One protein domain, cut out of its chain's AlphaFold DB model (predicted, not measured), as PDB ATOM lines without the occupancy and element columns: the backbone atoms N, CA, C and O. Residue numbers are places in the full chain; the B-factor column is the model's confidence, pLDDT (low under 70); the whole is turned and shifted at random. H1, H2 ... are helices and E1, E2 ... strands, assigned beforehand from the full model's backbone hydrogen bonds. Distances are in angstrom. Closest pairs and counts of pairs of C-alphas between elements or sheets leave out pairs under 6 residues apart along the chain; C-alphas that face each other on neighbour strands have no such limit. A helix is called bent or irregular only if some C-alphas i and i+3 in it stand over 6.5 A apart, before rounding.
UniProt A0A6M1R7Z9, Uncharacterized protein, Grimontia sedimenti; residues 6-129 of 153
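This is residues 6 to 129 of the 153 residues of an uncharacterized protein of Grimontia sedimenti (UniProt A0A6M1R7Z9). A twisted antiparallel sheet of four strands has the long helix H1 over one face, and H4 runs side by side with H1 towards the E4 edge. H2 sits off to the side of the E1 edge, near the end of the sheet where E1 begins and E3 ends, the long link from it to the small helix H3 passes round that edge, and residues 122 to 127, of which 122 to 124 belong to H5, stick out at the far end of the longest axis. The printed part has 124 residues, with five named helices and four named strands in the order E1 H1 E2 E3 H2 H3 E4 H4 H5; the sheet runs E1 E3 E2 E4 and the class is mixed. It is compact, with a radius of gyration of the C-alphas of 14.9 A, yet elongated, spanning 50 by 28 by 25 A.

Start with the inner strands E3, residues 50 to 57, and E2, residues 37 to 43, an antiparallel hairpin with N 41 and O 52 2.8 A apart. Beside E3 look for the edge strand E1, residues 6 to 11, antiparallel, with N 9 and O 53 at 2.8 A. Beside E2 is the other edge strand, E4, residues 90 to 93, antiparallel, with N 40 and O 92 at 2.8 A. These N and O pairs are within hydrogen-bond range. The sheet is twisted, its C-alphas up to 4.4 A off the best plane. H1, residues 17 to 29, is on the sheet at a height of 10.1 A, over E3 and E2, and runs along the strands, at 3 degrees to E3 on the local plane. E1, H1 and E2 form a split strand-helix-strand unit, two strands running the same way with E3 between them, and its crossover is right-handed; with H1 on one face, the sheet makes two layers. H4, residues 97 to 103, touches H1, the closest C-alphas being those of Lys 24 and Glu 97, 5.2 A apart, at a shallow tilt of 28 degrees, opposite ways. H4 only grazes the sheet, as does H3, residues 83 to 86. H2, residues 62 to 71, is near H1 but not on the sheet. H5, residues 118 to 124, is not on the sheet and is apart from H1. In H2 and H5 every O i to N i+4 pair is within hydrogen-bond range, against 7 of 9 in H1 and 1 of 3 in H4, which has 4 of 4 O i to N i+3 pairs; H3 is too short for an i+4 pair.

Find C-alpha 6 at (140.809, 115.452, 147.089), where E1 begins. E3 spans 22.7 A and E2 18.8 A. From C-alpha 17 at (135.170, 128.255, 129.414) H1 runs 19.8 A; it is irregular, but only just, with C-alphas 18 and 21 6.7 A apart. H5 ends at C-alpha 124, (133.866, 128.308, 112.360).

The two C-alphas farthest apart are those of Asp 60 and Gln 127, 50.5 A. The printed part has no cut, and the long links are H2 to H3 and H4 to H5. Look for low confidence, pLDDT under 70, at residues 79 to 84 and 86 to 87.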
ATOM      1  N   MET A   6     140.850 115.244 148.531       88.00
ATOM      2  CA  MET A   6     140.809 115.452 147.089       88.00
ATOM      3  C   MET A   6     139.359 115.476 146.603       88.00
ATOM      4  O   MET A   6     138.586 114.536 146.828       88.00
ATOM      5  N   TYR A   7     139.008 116.543 145.898       90.94
ATOM      6  CA  TYR A   7     137.752 116.700 145.184       90.94
ATOM      7  C   TYR A   7     138.042 116.714 143.692       90.94
ATOM      8  O   TYR A   7     138.956 117.397 143.236       90.94
ATOM      9  N   VAL A   8     137.257 115.949 142.938       91.00
ATOM     10  CA  VAL A   8     137.311 115.938 141.480       91.00
ATOM     11  C   VAL A   8     135.897 116.147 140.961       91.00
ATOM     12  O   VAL A   8     134.974 115.407 141.320       91.00
ATOM     13  N   PHE A   9     135.744 117.166 140.127       93.25
ATOM     14  CA  PHE A   9     134.496 117.546 139.486       93.25
ATOM     15  C   PHE A   9     134.594 117.209 138.008       93.25
ATOM     16  O   PHE A   9     135.551 117.606 137.349       93.25
ATOM     17  N   GLU A  10     133.633 116.445 137.503       91.94
ATOM     18  CA  GLU A  10     133.520 116.181 136.071       91.94
ATOM     19  C   GLU A  10     132.933 117.406 135.376       91.94
ATOM     20  O   GLU A  10     131.932 117.969 135.822       91.94
ATOM     21  N   CYS A  11     133.577 117.806 134.289       93.81
ATOM     22  CA  CYS A  11     133.236 118.989 133.523       93.81
ATOM     23  C   CYS A  11     133.057 118.624 132.048       93.81
ATOM     24  O   CYS A  11     133.510 117.580 131.572       93.81
ATOM     25  N   ASP A  12     132.405 119.515 131.311       94.19
ATOM     26  CA  ASP A  12     132.217 119.347 129.876       94.19
ATOM     27  C   ASP A  12     133.457 119.829 129.115       94.19
ATOM     28  O   ASP A  12     133.795 121.010 129.140       94.19
ATOM     29  N   TYR A  13     134.145 118.916 128.428       95.19
ATOM     30  CA  TYR A  13     135.308 119.255 127.604       95.19
ATOM     31  C   TYR A  13     134.950 120.267 126.497       95.19
ATOM     32  O   TYR A  13     135.752 121.149 126.167       95.19
ATOM     33  N   GLY A  14     133.762 120.111 125.903       95.19
ATOM     34  CA  GLY A  14     133.286 120.896 124.765       95.19
ATOM     35  C   GLY A  14     132.758 122.280 125.139       95.19
ATOM     36  O   GLY A  14     132.494 123.070 124.238       95.19
ATOM     37  N   ASP A  15     132.638 122.563 126.432       95.62
ATOM     38  CA  ASP A  15     132.128 123.808 127.002       95.62
ATOM     39  C   ASP A  15     132.881 124.064 128.313       95.62
ATOM     40  O   ASP A  15     132.361 123.906 129.414       95.62
ATOM     41  N   ARG A  16     134.180 124.332 128.196       95.38
ATOM     42  CA  ARG A  16     135.135 124.397 129.313       95.38
ATOM     43  C   ARG A  16     135.300 125.812 129.855       95.38
ATOM     44  O   ARG A  16     135.590 125.981 131.035       95.38
ATOM     45  N   VAL A  17     135.092 126.839 129.034       96.56
ATOM     46  CA  VAL A  17     135.170 128.255 129.414       96.56
ATOM     47  C   VAL A  17     134.164 128.576 130.521       96.56
ATOM     48  O   VAL A  17     134.481 129.382 131.399       96.56
ATOM     49  N   LYS A  18     133.004 127.901 130.564       95.88
ATOM     50  CA  LYS A  18     132.023 128.067 131.653       95.88
ATOM     51  C   LYS A  18     132.590 127.741 133.038       95.88
ATOM     52  O   LYS A  18     132.143 128.301 134.034       95.88
ATOM     53  N   GLU A  19     133.593 126.867 133.109       96.31
ATOM     54  CA  GLU A  19     134.189 126.409 134.369       96.31
ATOM     55  C   GLU A  19     135.173 127.425 134.965       96.31
ATOM     56  O   GLU A  19     135.556 127.310 136.129       96.31
ATOM     57  N   ARG A  20     135.560 128.463 134.207       96.56
ATOM     58  CA  ARG A  20     136.487 129.503 134.679       96.56
ATOM     59  C   ARG A  20     135.986 130.188 135.948       96.56
ATOM     60  O   ARG A  20     136.776 130.395 136.862       96.56
ATOM     61  N   ALA A  21     134.698 130.542 136.006       96.69
ATOM     62  CA  ALA A  21     134.118 131.233 137.160       96.69
ATOM     63  C   ALA A  21     134.247 130.391 138.437       96.69
ATOM     64  O   ALA A  21     134.751 130.876 139.445       96.69
ATOM     65  N   PHE A  22     133.914 129.104 138.339       96.81
ATOM     66  CA  PHE A  22     134.037 128.152 139.438       96.81
ATOM     67  C   PHE A  22     135.476 128.049 139.962       96.81
ATOM     68  O   PHE A  22     135.712 128.185 141.162       96.81
ATOM     69  N   ILE A  23     136.454 127.868 139.069       97.00
ATOM     70  CA  ILE A  23     137.870 127.745 139.451       97.00
ATOM     71  C   ILE A  23     138.380 129.040 140.094       97.00
ATOM     72  O   ILE A  23     139.042 129.001 141.131       97.00
ATOM     73  N   LYS A  24     138.057 130.193 139.500       97.31
ATOM     74  CA  LYS A  24     138.466 131.504 140.020       97.31
ATOM     75  C   LYS A  24     137.876 131.782 141.391       97.31
ATOM     76  O   LYS A  24     138.581 132.276 142.264       97.31
ATOM     77  N   ASP A  25     136.615 131.433 141.610       96.69
ATOM     78  CA  ASP A  25     135.994 131.638 142.910       96.69
ATOM     79  C   ASP A  25     136.623 130.757 143.993       96.69
ATOM     80  O   ASP A  25     136.756 131.215 145.126       96.69
ATOM     81  N   ILE A  26     137.087 129.544 143.668       95.94
ATOM     82  CA  ILE A  26     137.870 128.740 144.619       95.94
ATOM     83  C   ILE A  26     139.162 129.479 144.995       95.94
ATOM     84  O   ILE A  26     139.441 129.653 146.178       95.94
ATOM     85  N   LEU A  27     139.916 129.959 144.001       95.44
ATOM     86  CA  LEU A  27     141.179 130.677 144.220       95.44
ATOM     87  C   LEU A  27     141.001 131.987 145.009       95.44
ATOM     88  O   LEU A  27     141.911 132.404 145.719       95.44
ATOM     89  N   ARG A  28     139.834 132.637 144.901       94.94
ATOM     90  CA  ARG A  28     139.493 133.865 145.642       94.94
ATOM     91  C   ARG A  28     139.087 133.617 147.085       94.94
ATOM     92  O   ARG A  28     139.436 134.402 147.963       94.94
ATOM     93  N   ASN A  29     138.255 132.602 147.309       94.75
ATOM     94  CA  ASN A  29     137.585 132.402 148.595       94.75
ATOM     95  C   ASN A  29     138.402 131.543 149.561       94.75
ATOM     96  O   ASN A  29     138.156 131.587 150.766       94.75
ATOM     97  N   PHE A  30     139.364 130.772 149.053       94.06
ATOM     98  CA  PHE A  30     140.163 129.861 149.857       94.06
ATOM     99  C   PHE A  30     141.644 130.201 149.767       94.06
ATOM    100  O   PHE A  30     142.203 130.358 148.685       94.06
ATOM    101  N   ASP A  31     142.285 130.288 150.931       90.81
ATOM    102  CA  ASP A  31     143.720 130.531 151.013       90.81
ATOM    103  C   ASP A  31     144.518 129.366 150.400       90.81
ATOM    104  O   ASP A  31     144.109 128.202 150.466       90.81
ATOM    105  N   LYS A  32     145.682 129.682 149.830       89.00
ATOM    106  CA  LYS A  32     146.605 128.725 149.199       89.00
ATOM    107  C   LYS A  32     147.083 127.609 150.137       89.00
ATOM    108  O   LYS A  32     147.415 126.528 149.661       89.00
ATOM    109  N   ASP A  33     147.124 127.850 151.446       90.31
ATOM    110  CA  ASP A  33     147.523 126.860 152.445       90.31
ATOM    111  C   ASP A  33     146.347 125.927 152.794       90.31
ATOM    112  O   ASP A  33     146.561 124.783 153.199       90.31
ATOM    113  N   TYR A  34     145.102 126.372 152.570       92.19
ATOM    114  CA  TYR A  34     143.900 125.541 152.676       92.19
ATOM    115  C   TYR A  34     143.672 124.731 151.393       92.19
ATOM    116  O   TYR A  34     143.666 123.501 151.434       92.19
ATOM    117  N   ALA A  35     143.534 125.407 150.247       92.44
ATOM    118  CA  ALA A  35     143.325 124.817 148.923       92.44
ATOM    119  C   ALA A  35     144.654 124.683 148.158       92.44
ATOM    120  O   ALA A  35     144.891 125.327 147.139       92.44
ATOM    121  N   THR A  36     145.534 123.816 148.662       90.75
ATOM    122  CA  THR A  36     146.927 123.655 148.185       90.75
ATOM    123  C   THR A  36     147.122 123.249 146.732       90.75
ATOM    124  O   THR A  36     148.219 123.398 146.196       90.75
ATOM    125  N   MET A  37     146.101 122.695 146.088       90.88
ATOM    126  CA  MET A  37     146.137 122.442 144.656       90.88
ATOM    127  C   MET A  37     144.756 122.699 144.091       90.88
ATOM    128  O   MET A  37     143.793 122.068 144.514       90.88
ATOM    129  N   VAL A  38     144.677 123.609 143.131       94.94
ATOM    130  CA  VAL A  38     143.502 123.831 142.295       94.94
ATOM    131  C   VAL A  38     143.982 123.697 140.863       94.94
ATOM    132  O   VAL A  38     144.963 124.329 140.474       94.94
ATOM    133  N   GLY A  39     143.344 122.845 140.075       94.44
ATOM    134  CA  GLY A  39     143.822 122.569 138.730       94.44
ATOM    135  C   GLY A  39     142.806 121.872 137.854       94.44
ATOM    136  O   GLY A  39     141.720 121.494 138.291       94.44
ATOM    137  N   VAL A  40     143.186 121.687 136.597       94.62
ATOM    138  CA  VAL A  40     142.438 120.898 135.625       94.62
ATOM    139  C   VAL A  40     143.189 119.633 135.257       94.62
ATOM    140  O   VAL A  40     144.419 119.610 135.193       94.62
ATOM    141  N   VAL A  41     142.422 118.587 134.974       93.31
ATOM    142  CA  VAL A  41     142.905 117.305 134.474       93.31
ATOM    143  C   VAL A  41     142.192 117.003 133.159       93.31
ATOM    144  O   VAL A  41     140.963 116.897 133.122       93.31
ATOM    145  N   VAL A  42     142.959 116.865 132.076       94.38
ATOM    146  CA  VAL A  42     142.434 116.808 130.706       94.38
ATOM    147  C   VAL A  42     142.946 115.577 129.960       94.38
ATOM    148  O   VAL A  42     144.150 115.399 129.750       94.38
ATOM    149  N   ASN A  43     142.008 114.754 129.492       93.12
ATOM    150  CA  ASN A  43     142.257 113.681 128.536       93.12
ATOM    151  C   ASN A  43     141.889 114.168 127.131       93.12
ATOM    152  O   ASN A  43     140.724 114.430 126.845       93.12
ATOM    153  N   ASN A  44     142.892 114.272 126.259       93.50
ATOM    154  CA  ASN A  44     142.728 114.727 124.878       93.50
ATOM    155  C   ASN A  44     142.554 113.578 123.873       93.50
ATOM    156  O   ASN A  44     142.568 113.821 122.665       93.50
ATOM    157  N   ASN A  45     142.412 112.330 124.339       91.31
ATOM    158  CA  ASN A  45     142.131 111.204 123.457       91.31
ATOM    159  C   ASN A  45     140.773 111.432 122.761       91.31
ATOM    160  O   ASN A  45     139.754 111.445 123.448       91.31
ATOM    161  N   PRO A  46     140.716 111.571 121.422       89.12
ATOM    162  CA  PRO A  46     139.476 111.887 120.710       89.12
ATOM    163  C   PRO A  46     138.390 110.808 120.855       89.12
ATOM    164  O   PRO A  46     137.219 111.082 120.620       89.12
ATOM    165  N   TYR A  47     138.752 109.591 121.273       89.00
ATOM    166  CA  TYR A  47     137.802 108.512 121.555       89.00
ATOM    167  C   TYR A  47     137.254 108.536 122.991       89.00
ATOM    168  O   TYR A  47     136.348 107.772 123.314       89.00
ATOM    169  N   CYS A  48     137.827 109.361 123.869       89.25
ATOM    170  CA  CYS A  48     137.466 109.450 125.281       89.25
ATOM    171  C   CYS A  48     137.893 110.815 125.845       89.25
ATOM    172  O   CYS A  48     138.731 110.898 126.744       89.25
ATOM    173  N   LEU A  49     137.358 111.895 125.270       92.38
ATOM    174  CA  LEU A  49     137.614 113.236 125.785       92.38
ATOM    175  C   LEU A  49     137.034 113.352 127.191       92.38
ATOM    176  O   LEU A  49     135.892 112.966 127.435       92.38
ATOM    177  N   SER A  50     137.827 113.882 128.116       92.69
ATOM    178  CA  SER A  50     137.365 114.119 129.480       92.69
ATOM    179  C   SER A  50     138.065 115.321 130.081       92.69
ATOM    180  O   SER A  50     139.273 115.491 129.893       92.69
ATOM    181  N   PHE A  51     137.323 116.112 130.840       93.88
ATOM    182  CA  PHE A  51     137.814 117.292 131.524       93.88
ATOM    183  C   PHE A  51     137.315 117.257 132.967       93.88
ATOM    184  O   PHE A  51     136.140 117.002 133.220       93.88
ATOM    185  N   HIS A  52     138.225 117.481 133.910       93.50
ATOM    186  CA  HIS A  52     137.899 117.558 135.323       93.50
ATOM    187  C   HIS A  52     138.577 118.754 135.978       93.50
ATOM    188  O   HIS A  52     139.706 119.096 135.624       93.50
ATOM    189  N   VAL A  53     137.921 119.324 136.985       94.69
ATOM    190  CA  VAL A  53     138.537 120.252 137.940       94.69
ATOM    191  C   VAL A  53     138.907 119.469 139.195       94.69
ATOM    192  O   VAL A  53     138.068 118.766 139.757       94.69
ATOM    193  N   ALA A  54     140.161 119.570 139.626       92.56
ATOM    194  CA  ALA A  54     140.686 118.914 140.816       92.56
ATOM    195  C   ALA A  54     141.059 119.950 141.881       92.56
ATOM    196  O   ALA A  54     141.680 120.968 141.574       92.56
ATOM    197  N   VAL A  55     140.681 119.674 143.130       93.06
ATOM    198  CA  VAL A  55     140.944 120.531 144.289       93.06
ATOM    199  C   VAL A  55     141.456 119.678 145.446       93.06
ATOM    200  O   VAL A  55     140.794 118.721 145.845       93.06
ATOM    201  N   ASN A  56     142.618 120.025 145.999       91.81
ATOM    202  CA  ASN A  56     143.196 119.378 147.172       91.81
ATOM    203  C   ASN A  56     143.163 120.303 148.389       91.81
ATOM    204  O   ASN A  56     143.824 121.346 148.393       91.81
ATOM    205  N   LEU A  57     142.457 119.878 149.435       92.75
ATOM    206  CA  LEU A  57     142.335 120.594 150.703       92.75
ATOM    207  C   LEU A  57     143.226 119.961 151.782       92.75
ATOM    208  O   LEU A  57     143.305 118.732 151.850       92.75
ATOM    209  N   GLN A  58     143.868 120.779 152.622       90.56
ATOM    210  CA  GLN A  58     144.751 120.328 153.722       90.56
ATOM    211  C   GLN A  58     144.113 120.356 155.117       90.56
ATOM    212  O   GLN A  58     144.720 119.893 156.086       90.56
ATOM    213  N   ASP A  59     142.914 120.920 155.230       88.38
ATOM    214  CA  ASP A  59     142.201 121.098 156.493       88.38
ATOM    215  C   ASP A  59     140.741 120.630 156.360       88.38
ATOM    216  O   ASP A  59     140.361 120.027 155.351       88.38
ATOM    217  N   ASP A  60     139.929 120.870 157.386       88.56
ATOM    218  CA  ASP A  60     138.524 120.474 157.453       88.56
ATOM    219  C   ASP A  60     137.726 120.925 156.203       88.56
ATOM    220  O   ASP A  60     137.631 122.128 155.913       88.56
ATOM    221  N   PRO A  61     137.126 119.985 155.443       91.44
ATOM    222  CA  PRO A  61     136.379 120.300 154.235       91.44
ATOM    223  C   PRO A  61     135.014 120.935 154.516       91.44
ATOM    224  O   PRO A  61     134.382 121.386 153.568       91.44
ATOM    225  N   VAL A  62     134.537 120.998 155.768       92.31
ATOM    226  CA  VAL A  62     133.191 121.507 156.102       92.31
ATOM    227  C   VAL A  62     132.929 122.896 155.513       92.31
ATOM    228  O   VAL A  62     131.854 123.140 154.959       92.31
ATOM    229  N   ASN A  63     133.914 123.796 155.580       92.06
ATOM    230  CA  ASN A  63     133.785 125.145 155.024       92.06
ATOM    231  C   ASN A  63     133.672 125.116 153.494       92.06
ATOM    232  O   ASN A  63     132.792 125.767 152.930       92.06
ATOM    233  N   PHE A  64     134.521 124.326 152.832       94.44
ATOM    234  CA  PHE A  64     134.477 124.144 151.384       94.44
ATOM    235  C   PHE A  64     133.169 123.495 150.924       94.44
ATOM    236  O   PHE A  64     132.553 123.968 149.976       94.44
ATOM    237  N   GLU A  65     132.698 122.454 151.609       93.56
ATOM    238  CA  GLU A  65     131.453 121.757 151.276       93.56
ATOM    239  C   GLU A  65     130.217 122.630 151.497       93.56
ATOM    240  O   GLU A  65     129.280 122.574 150.698       93.56
ATOM    241  N   SER A  66     130.205 123.457 152.550       94.38
ATOM    242  CA  SER A  66     129.132 124.433 152.744       94.38
ATOM    243  C   SER A  66     129.130 125.466 151.625       94.38
ATOM    244  O   SER A  66     128.099 125.669 150.992       94.38
ATOM    245  N   TRP A  67     130.288 126.058 151.331       96.06
ATOM    246  CA  TRP A  67     130.425 127.031 150.252       96.06
ATOM    247  C   TRP A  67     130.007 126.450 148.894       96.06
ATOM    248  O   TRP A  67     129.240 127.088 148.172       96.06
ATOM    249  N   LEU A  68     130.448 125.227 148.579       95.38
ATOM    250  CA  LEU A  68     130.127 124.527 147.337       95.38
ATOM    251  C   LEU A  68     128.618 124.304 147.200       95.38
ATOM    252  O   LEU A  68     128.055 124.568 146.145       95.38
ATOM    253  N   ARG A  69     127.951 123.862 148.271       93.88
ATOM    254  CA  ARG A  69     126.496 123.657 148.280       93.88
ATOM    255  C   ARG A  69     125.724 124.960 148.074       93.88
ATOM    256  O   ARG A  69     124.679 124.939 147.430       93.88
ATOM    257  N   ASP A  70     126.221 126.060 148.629       95.62
ATOM    258  CA  ASP A  70     125.524 127.346 148.604       95.62
ATOM    259  C   ASP A  70     125.710 128.086 147.263       95.62
ATOM    260  O   ASP A  70     124.784 128.754 146.806       95.62
ATOM    261  N   HIS A  71     126.875 127.948 146.611       95.50
ATOM    262  CA  HIS A  71     127.221 128.694 145.388       95.50
ATOM    263  C   HIS A  71     127.146 127.860 144.104       95.50
ATOM    264  O   HIS A  71     126.867 128.409 143.042       95.50
ATOM    265  N   TYR A  72     127.389 126.551 144.199       95.38
ATOM    266  CA  TYR A  72     127.522 125.638 143.062       95.38
ATOM    267  C   TYR A  72     126.796 124.297 143.323       95.38
ATOM    268  O   TYR A  72     127.416 123.227 143.274       95.38
ATOM    269  N   PRO A  73     125.482 124.313 143.631       92.19
ATOM    270  CA  PRO A  73     124.722 123.117 144.014       92.19
ATOM    271  C   PRO A  73     124.660 122.040 142.918       92.19
ATOM    272  O   PRO A  73     124.399 120.872 143.207       92.19
ATOM    273  N   GLU A  74     124.889 122.413 141.661       90.38
ATOM    274  CA  GLU A  74     124.948 121.510 140.515       90.38
ATOM    275  C   GLU A  74     126.278 120.752 140.395       90.38
ATOM    276  O   GLU A  74     126.355 119.768 139.653       90.38
ATOM    277  N   LYS A  75     127.333 121.175 141.107       89.50
ATOM    278  CA  LYS A  75     128.646 120.523 141.050       89.50
ATOM    279  C   LYS A  75     128.632 119.237 141.860       89.50
ATOM    280  O   LYS A  75     128.761 119.216 143.082       89.50
ATOM    281  N   ILE A  76     128.521 118.125 141.144       78.69
ATOM    282  CA  ILE A  76     128.532 116.795 141.740       78.69
ATOM    283  C   ILE A  76     129.976 116.306 141.851       78.69
ATOM    284  O   ILE A  76     130.689 116.156 140.858       78.69
ATOM    285  N   LYS A  77     130.396 115.995 143.079       76.19
ATOM    286  CA  LYS A  77     131.665 115.310 143.332       76.19
ATOM    287  C   LYS A  77     131.637 113.917 142.701       76.19
ATOM    288  O   LYS A  77     130.796 113.080 143.050       76.19
ATOM    289  N   ARG A  78     132.611 113.619 141.837       71.88
ATOM    290  CA  ARG A  78     132.865 112.243 141.404       71.88
ATOM    291  C   ARG A  78     133.468 111.464 142.570       71.88
ATOM    292  O   ARG A  78     134.532 111.792 143.090       71.88
ATOM    293  N   HIS A  79     132.776 110.406 142.971       64.75
ATOM    294  CA  HIS A  79     133.306 109.437 143.921       64.75
ATOM    295  C   HIS A  79     134.219 108.463 143.159       64.75
ATOM    296  O   HIS A  79     133.915 108.099 142.024       64.75
ATOM    297  N   ASN A  80     135.321 108.031 143.780       63.69
ATOM    298  CA  ASN A  80     136.267 107.039 143.241       63.69
ATOM    299  C   ASN A  80     137.138 107.480 142.046       63.69
ATOM    300  O   ASN A  80     137.521 106.639 141.237       63.69
ATOM    301  N   VAL A  81     137.499 108.764 141.932       67.31
ATOM    302  CA  VAL A  81     138.616 109.162 141.054       67.31
ATOM    303  C   VAL A  81     139.912 109.030 141.845       67.31
ATOM    304  O   VAL A  81     140.149 109.784 142.787       67.31
ATOM    305  N   PHE A  82     140.747 108.055 141.488       65.06
ATOM    306  CA  PHE A  82     142.056 107.899 142.111       65.06
ATOM    307  C   PHE A  82     143.073 108.789 141.401       65.06
ATOM    308  O   PHE A  82     143.176 108.775 140.177       65.06
ATOM    309  N   LEU A  83     143.906 109.502 142.165       66.19
ATOM    310  CA  LEU A  83     144.990 110.322 141.601       66.19
ATOM    311  C   LEU A  83     145.955 109.526 140.719       66.19
ATOM    312  O   LEU A  83     146.566 110.063 139.797       66.19
ATOM    313  N   ARG A  84     146.070 108.221 140.982       69.31
ATOM    314  CA  ARG A  84     146.850 107.314 140.145       69.31
ATOM    315  C   ARG A  84     146.385 107.334 138.687       69.31
ATOM    316  O   ARG A  84     147.222 107.290 137.791       69.31
ATOM    317  N   ASP A  85     145.078 107.426 138.472       70.62
ATOM    318  CA  ASP A  85     144.471 107.376 137.146       70.62
ATOM    319  C   ASP A  85     144.591 108.729 136.428       70.62
ATOM    320  O   ASP A  85     144.601 108.784 135.202       70.62
ATOM    321  N   THR A  86     144.774 109.823 137.181       68.06
ATOM    322  CA  THR A  86     144.953 111.172 136.624       68.06
ATOM    323  C   THR A  86     146.374 111.462 136.136       68.06
ATOM    324  O   THR A  86     146.545 112.354 135.314       68.06
ATOM    325  N   PHE A  87     147.399 110.710 136.566       65.69
ATOM    326  CA  PHE A  87     148.789 110.928 136.111       65.69
ATOM    327  C   PHE A  87     149.013 110.637 134.622       65.69
ATOM    328  O   PHE A  87     150.022 111.061 134.063       65.69
ATOM    329  N   LEU A  88     148.103 109.905 133.977       75.19
ATOM    330  CA  LEU A  88     148.152 109.647 132.536       75.19
ATOM    331  C   LEU A  88     147.565 110.802 131.709       75.19
ATOM    332  O   LEU A  88     147.638 110.774 130.481       75.19
ATOM    333  N   TYR A  89     146.958 111.790 132.366       84.75
ATOM    334  CA  TYR A  89     146.298 112.929 131.737       84.75
ATOM    335  C   TYR A  89     147.162 114.188 131.828       84.75
ATOM    336  O   TYR A  89     148.129 114.258 132.585       84.75
ATOM    337  N   ASN A  90     146.801 115.205 131.046       89.12
ATOM    338  CA  ASN A  90     147.440 116.511 131.156       89.12
ATOM    339  C   ASN A  90     146.914 117.203 132.412       89.12
ATOM    340  O   ASN A  90     145.701 117.349 132.563       89.12
ATOM    341  N   VAL A  91     147.816 117.624 133.295       90.25
ATOM    342  CA  VAL A  91     147.475 118.318 134.540       90.25
ATOM    343  C   VAL A  91     148.054 119.723 134.496       90.25
ATOM    344  O   VAL A  91     149.241 119.895 134.224       90.25
ATOM    345  N   VAL A  92     147.218 120.721 134.778       92.50
ATOM    346  CA  VAL A  92     147.629 122.123 134.925       92.50
ATOM    347  C   VAL A  92     147.064 122.644 136.236       92.50
ATOM    348  O   VAL A  92     145.865 122.530 136.474       92.50
ATOM    349  N   THR A  93     147.920 123.196 137.089       93.25
ATOM    350  CA  THR A  93     147.537 123.787 138.378       93.25
ATOM    351  C   THR A  93     147.618 125.303 138.318       93.25
ATOM    352  O   THR A  93     148.484 125.850 137.636       93.25
ATOM    353  N   PHE A  94     146.757 125.976 139.070       94.38
ATOM    354  CA  PHE A  94     146.634 127.427 139.083       94.38
ATOM    355  C   PHE A  94     147.100 127.998 140.416       94.38
ATOM    356  O   PHE A  94     146.817 127.438 141.473       94.38
ATOM    357  N   VAL A  95     147.812 129.119 140.341       87.94
ATOM    358  CA  VAL A  95     148.236 129.904 141.510       87.94
ATOM    359  C   VAL A  95     147.356 131.142 141.667       87.94
ATOM    360  O   VAL A  95     147.083 131.568 142.785       87.94
ATOM    361  N   ASP A  96     146.889 131.691 140.549       88.69
ATOM    362  CA  ASP A  96     146.040 132.869 140.483       88.69
ATOM    363  C   ASP A  96     144.983 132.716 139.382       88.69
ATOM    364  O   ASP A  96     144.978 131.769 138.589       88.69
ATOM    365  N   GLU A  97     144.055 133.665 139.366       91.25
ATOM    366  CA  GLU A  97     142.937 133.685 138.435       91.25
ATOM    367  C   GLU A  97     143.319 134.036 136.998       91.25
ATOM    368  O   GLU A  97     142.595 133.662 136.074       91.25
ATOM    369  N   GLU A  98     144.409 134.777 136.798       90.56
ATOM    370  CA  GLU A  98     144.821 135.226 135.469       90.56
ATOM    371  C   GLU A  98     145.234 134.012 134.636       90.56
ATOM    372  O   GLU A  98     144.794 133.854 133.495       90.56
ATOM    373  N   VAL A  99     145.974 133.079 135.243       91.69
ATOM    374  CA  VAL A  99     146.393 131.826 134.597       91.69
ATOM    375  C   VAL A  99     145.194 130.966 134.163       91.69
ATOM    376  O   VAL A  99     145.281 130.252 133.161       91.69
ATOM    377  N   VAL A 100     144.049 131.058 134.849       94.88
ATOM    378  CA  VAL A 100     142.834 130.302 134.487       94.88
ATOM    379  C   VAL A 100     142.315 130.719 133.108       94.88
ATOM    380  O   VAL A 100     141.925 129.863 132.309       94.88
ATOM    381  N   ASP A 101     142.335 132.018 132.790       93.44
ATOM    382  CA  ASP A 101     141.867 132.510 131.489       93.44
ATOM    383  C   ASP A 101     142.777 132.090 130.337       93.44
ATOM    384  O   ASP A 101     142.281 131.843 129.232       93.44
ATOM    385  N   PHE A 102     144.082 131.998 130.603       90.88
ATOM    386  CA  PHE A 102     145.070 131.527 129.638       90.88
ATOM    387  C   PHE A 102     144.952 130.025 129.380       90.88
ATOM    388  O   PHE A 102     145.112 129.591 128.244       90.88
ATOM    389  N   ALA A 103     144.645 129.227 130.404       92.56
ATOM    390  CA  ALA A 103     144.574 127.777 130.264       92.56
ATOM    391  C   ALA A 103     143.254 127.276 129.652       92.56
ATOM    392  O   ALA A 103     143.249 126.284 128.925       92.56
ATOM    393  N   LEU A 104     142.116 127.913 129.952       94.94
ATOM    394  CA  LEU A 104     140.789 127.430 129.537       94.94
ATOM    395  C   LEU A 104     140.247 128.225 128.343       94.94
ATOM    396  O   LEU A 104     139.237 128.904 128.479       94.94
ATOM    397  N   THR A 105     140.892 128.202 127.178       95.06
ATOM    398  CA  THR A 105     140.452 128.945 125.972       95.06
ATOM    399  C   THR A 105     139.479 128.144 125.109       95.06
ATOM    400  O   THR A 105     139.547 126.918 125.088       95.06
ATOM    401  N   LYS A 106     138.594 128.810 124.357       96.38
ATOM    402  CA  LYS A 106     137.614 128.142 123.473       96.38
ATOM    403  C   LYS A 106     138.239 127.575 122.197       96.38
ATOM    404  O   LYS A 106     137.756 126.592 121.643       96.38
ATOM    405  N   GLU A 107     139.338 128.173 121.751       94.69
ATOM    406  CA  GLU A 107     140.059 127.826 120.529       94.69
ATOM    407  C   GLU A 107     140.723 126.444 120.625       94.69
ATOM    408  O   GLU A 107     140.754 125.706 119.641       94.69
ATOM    409  N   GLY A 108     141.222 126.075 121.810       90.94
ATOM    410  CA  GLY A 108     142.065 124.888 121.974       90.94
ATOM    411  C   GLY A 108     143.363 124.994 121.164       90.94
ATOM    412  O   GLY A 108     143.828 126.090 120.855       90.94
ATOM    413  N   GLY A 109     143.954 123.851 120.817       86.94
ATOM    414  CA  GLY A 109     145.176 123.760 120.008       86.94
ATOM    415  C   GLY A 109     146.482 123.865 120.800       86.94
ATOM    416  O   GLY A 109     147.536 123.505 120.278       86.94
ATOM    417  N   GLU A 110     146.414 124.261 122.070       85.25
ATOM    418  CA  GLU A 110     147.549 124.314 122.991       85.25
ATOM    419  C   GLU A 110     147.223 123.573 124.297       85.25
ATOM    420  O   GLU A 110     146.053 123.456 124.676       85.25
ATOM    421  N   PRO A 111     148.228 123.041 125.018       83.50
ATOM    422  CA  PRO A 111     147.993 122.455 126.330       83.50
ATOM    423  C   PRO A 111     147.269 123.436 127.281       83.50
ATOM    424  O   PRO A 111     147.639 124.606 127.330       83.50
ATOM    425  N   PRO A 112     146.283 122.973 128.072       92.06
ATOM    426  CA  PRO A 112     145.921 121.570 128.257       92.06
ATOM    427  C   PRO A 112     144.882 121.023 127.263       92.06
ATOM    428  O   PRO A 112     144.662 119.813 127.270       92.06
ATOM    429  N   PHE A 113     144.269 121.842 126.402       95.06
ATOM    430  CA  PHE A 113     143.170 121.433 125.515       95.06
ATOM    431  C   PHE A 113     143.587 121.406 124.044       95.06
ATOM    432  O   PHE A 113     143.698 122.438 123.387       95.06
ATOM    433  N   LEU A 114     143.738 120.206 123.482       94.69
ATOM    434  CA  LEU A 114     144.086 120.069 122.065       94.69
ATOM    435  C   LEU A 114     142.929 120.424 121.125       94.69
ATOM    436  O   LEU A 114     143.183 120.875 120.011       94.69
ATOM    437  N   TRP A 115     141.679 120.247 121.557       95.00
ATOM    438  CA  TRP A 115     140.509 120.426 120.701       95.00
ATOM    439  C   TRP A 115     139.701 121.677 121.085       95.00
ATOM    440  O   TRP A 115     139.602 122.014 122.269       95.00
ATOM    441  N   PRO A 116     139.109 122.383 120.104       95.50
ATOM    442  CA  PRO A 116     138.234 123.524 120.361       95.50
ATOM    443  C   PRO A 116     136.978 123.125 121.143       95.50
ATOM    444  O   PRO A 116     136.623 121.950 121.238       95.50
ATOM    445  N   GLU A 117     136.306 124.115 121.719       96.31
ATOM    446  CA  GLU A 117     134.932 123.953 122.196       96.31
ATOM    447  C   GLU A 117     133.987 123.633 121.042       96.31
ATOM    448  O   GLU A 117     134.221 124.034 119.898       96.31
ATOM    449  N   GLN A 118     132.910 122.913 121.349       93.62
ATOM    450  CA  GLN A 118     131.976 122.434 120.337       93.62
ATOM    451  C   GLN A 118     131.327 123.605 119.594       93.62
ATOM    452  O   GLN A 118     131.380 123.656 118.366       93.62
ATOM    453  N   GLU A 119     130.771 124.573 120.327       94.06
ATOM    454  CA  GLU A 119     130.099 125.731 119.728       94.06
ATOM    455  C   GLU A 119     131.072 126.568 118.886       94.06
ATOM    456  O   GLU A 119     130.771 126.901 117.741       94.06
ATOM    457  N   TYR A 120     132.280 126.825 119.403       95.56
ATOM    458  CA  TYR A 120     133.318 127.549 118.666       95.56
ATOM    459  C   TYR A 120     133.704 126.834 117.363       95.56
ATOM    460  O   TYR A 120     133.854 127.464 116.311       95.56
ATOM    461  N   PHE A 121     133.861 125.509 117.411       94.12
ATOM    462  CA  PHE A 121     134.204 124.714 116.241       94.12
ATOM    463  C   PHE A 121     133.096 124.732 115.185       94.12
ATOM    464  O   PHE A 121     133.394 124.930 114.005       94.12
ATOM    465  N   GLU A 122     131.842 124.552 115.602       94.06
ATOM    466  CA  GLU A 122     130.669 124.559 114.723       94.06
ATOM    467  C   GLU A 122     130.414 125.948 114.113       94.06
ATOM    468  O   GLU A 122     130.078 126.037 112.933       94.06
ATOM    469  N   GLU A 123     130.649 127.036 114.854       93.81
ATOM    470  CA  GLU A 123     130.554 128.410 114.338       93.81
ATOM    471  C   GLU A 123     131.563 128.651 113.202       93.81
ATOM    472  O   GLU A 123     131.228 129.222 112.160       93.81
ATOM    473  N   LYS A 124     132.808 128.188 113.377       94.19
ATOM    474  CA  LYS A 124     133.866 128.308 112.360       94.19
ATOM    475  C   LYS A 124     133.720 127.308 111.217       94.19
ATOM    476  O   LYS A 124     134.233 127.561 110.128       94.19
ATOM    477  N   ASN A 125     133.024 126.200 111.450       92.56
ATOM    478  CA  ASN A 125     132.827 125.126 110.483       92.56
ATOM    479  C   ASN A 125     131.348 124.696 110.439       92.56
ATOM    480  O   ASN A 125     131.017 123.587 110.879       92.56
ATOM    481  N   PRO A 126     130.451 125.524 109.865       91.06
ATOM    482  CA  PRO A 126     129.005 125.279 109.893       91.06
ATOM    483  C   PRO A 126     128.566 123.941 109.286       91.06
ATOM    484  O   PRO A 126     127.477 123.459 109.582       91.06
ATOM    485  N   GLN A 127     129.401 123.316 108.451       88.94
ATOM    486  CA  GLN A 127     129.163 121.985 107.889       88.94
ATOM    487  C   GLN A 127     129.134 120.858 108.933       88.94
ATOM    488  O   GLN A 127     128.604 119.788 108.641       88.94
ATOM    489  N   TYR A 128     129.705 121.080 110.119       86.94
ATOM    490  CA  TYR A 128     129.681 120.123 111.228       86.94
ATOM    491  C   TYR A 128     128.599 120.433 112.261       86.94
ATOM    492  O   TYR A 128     128.364 119.605 113.140       86.94
ATOM    493  N   ALA A 129     127.917 121.578 112.145       84.94
ATOM    494  CA  ALA A 129     126.789 121.889 113.007       84.94
ATOM    495  C   ALA A 129     125.704 120.817 112.843       84.94
ATOM    496  O   ALA A 129     125.394 120.384 111.725       84.94
TER     497      ALA A 129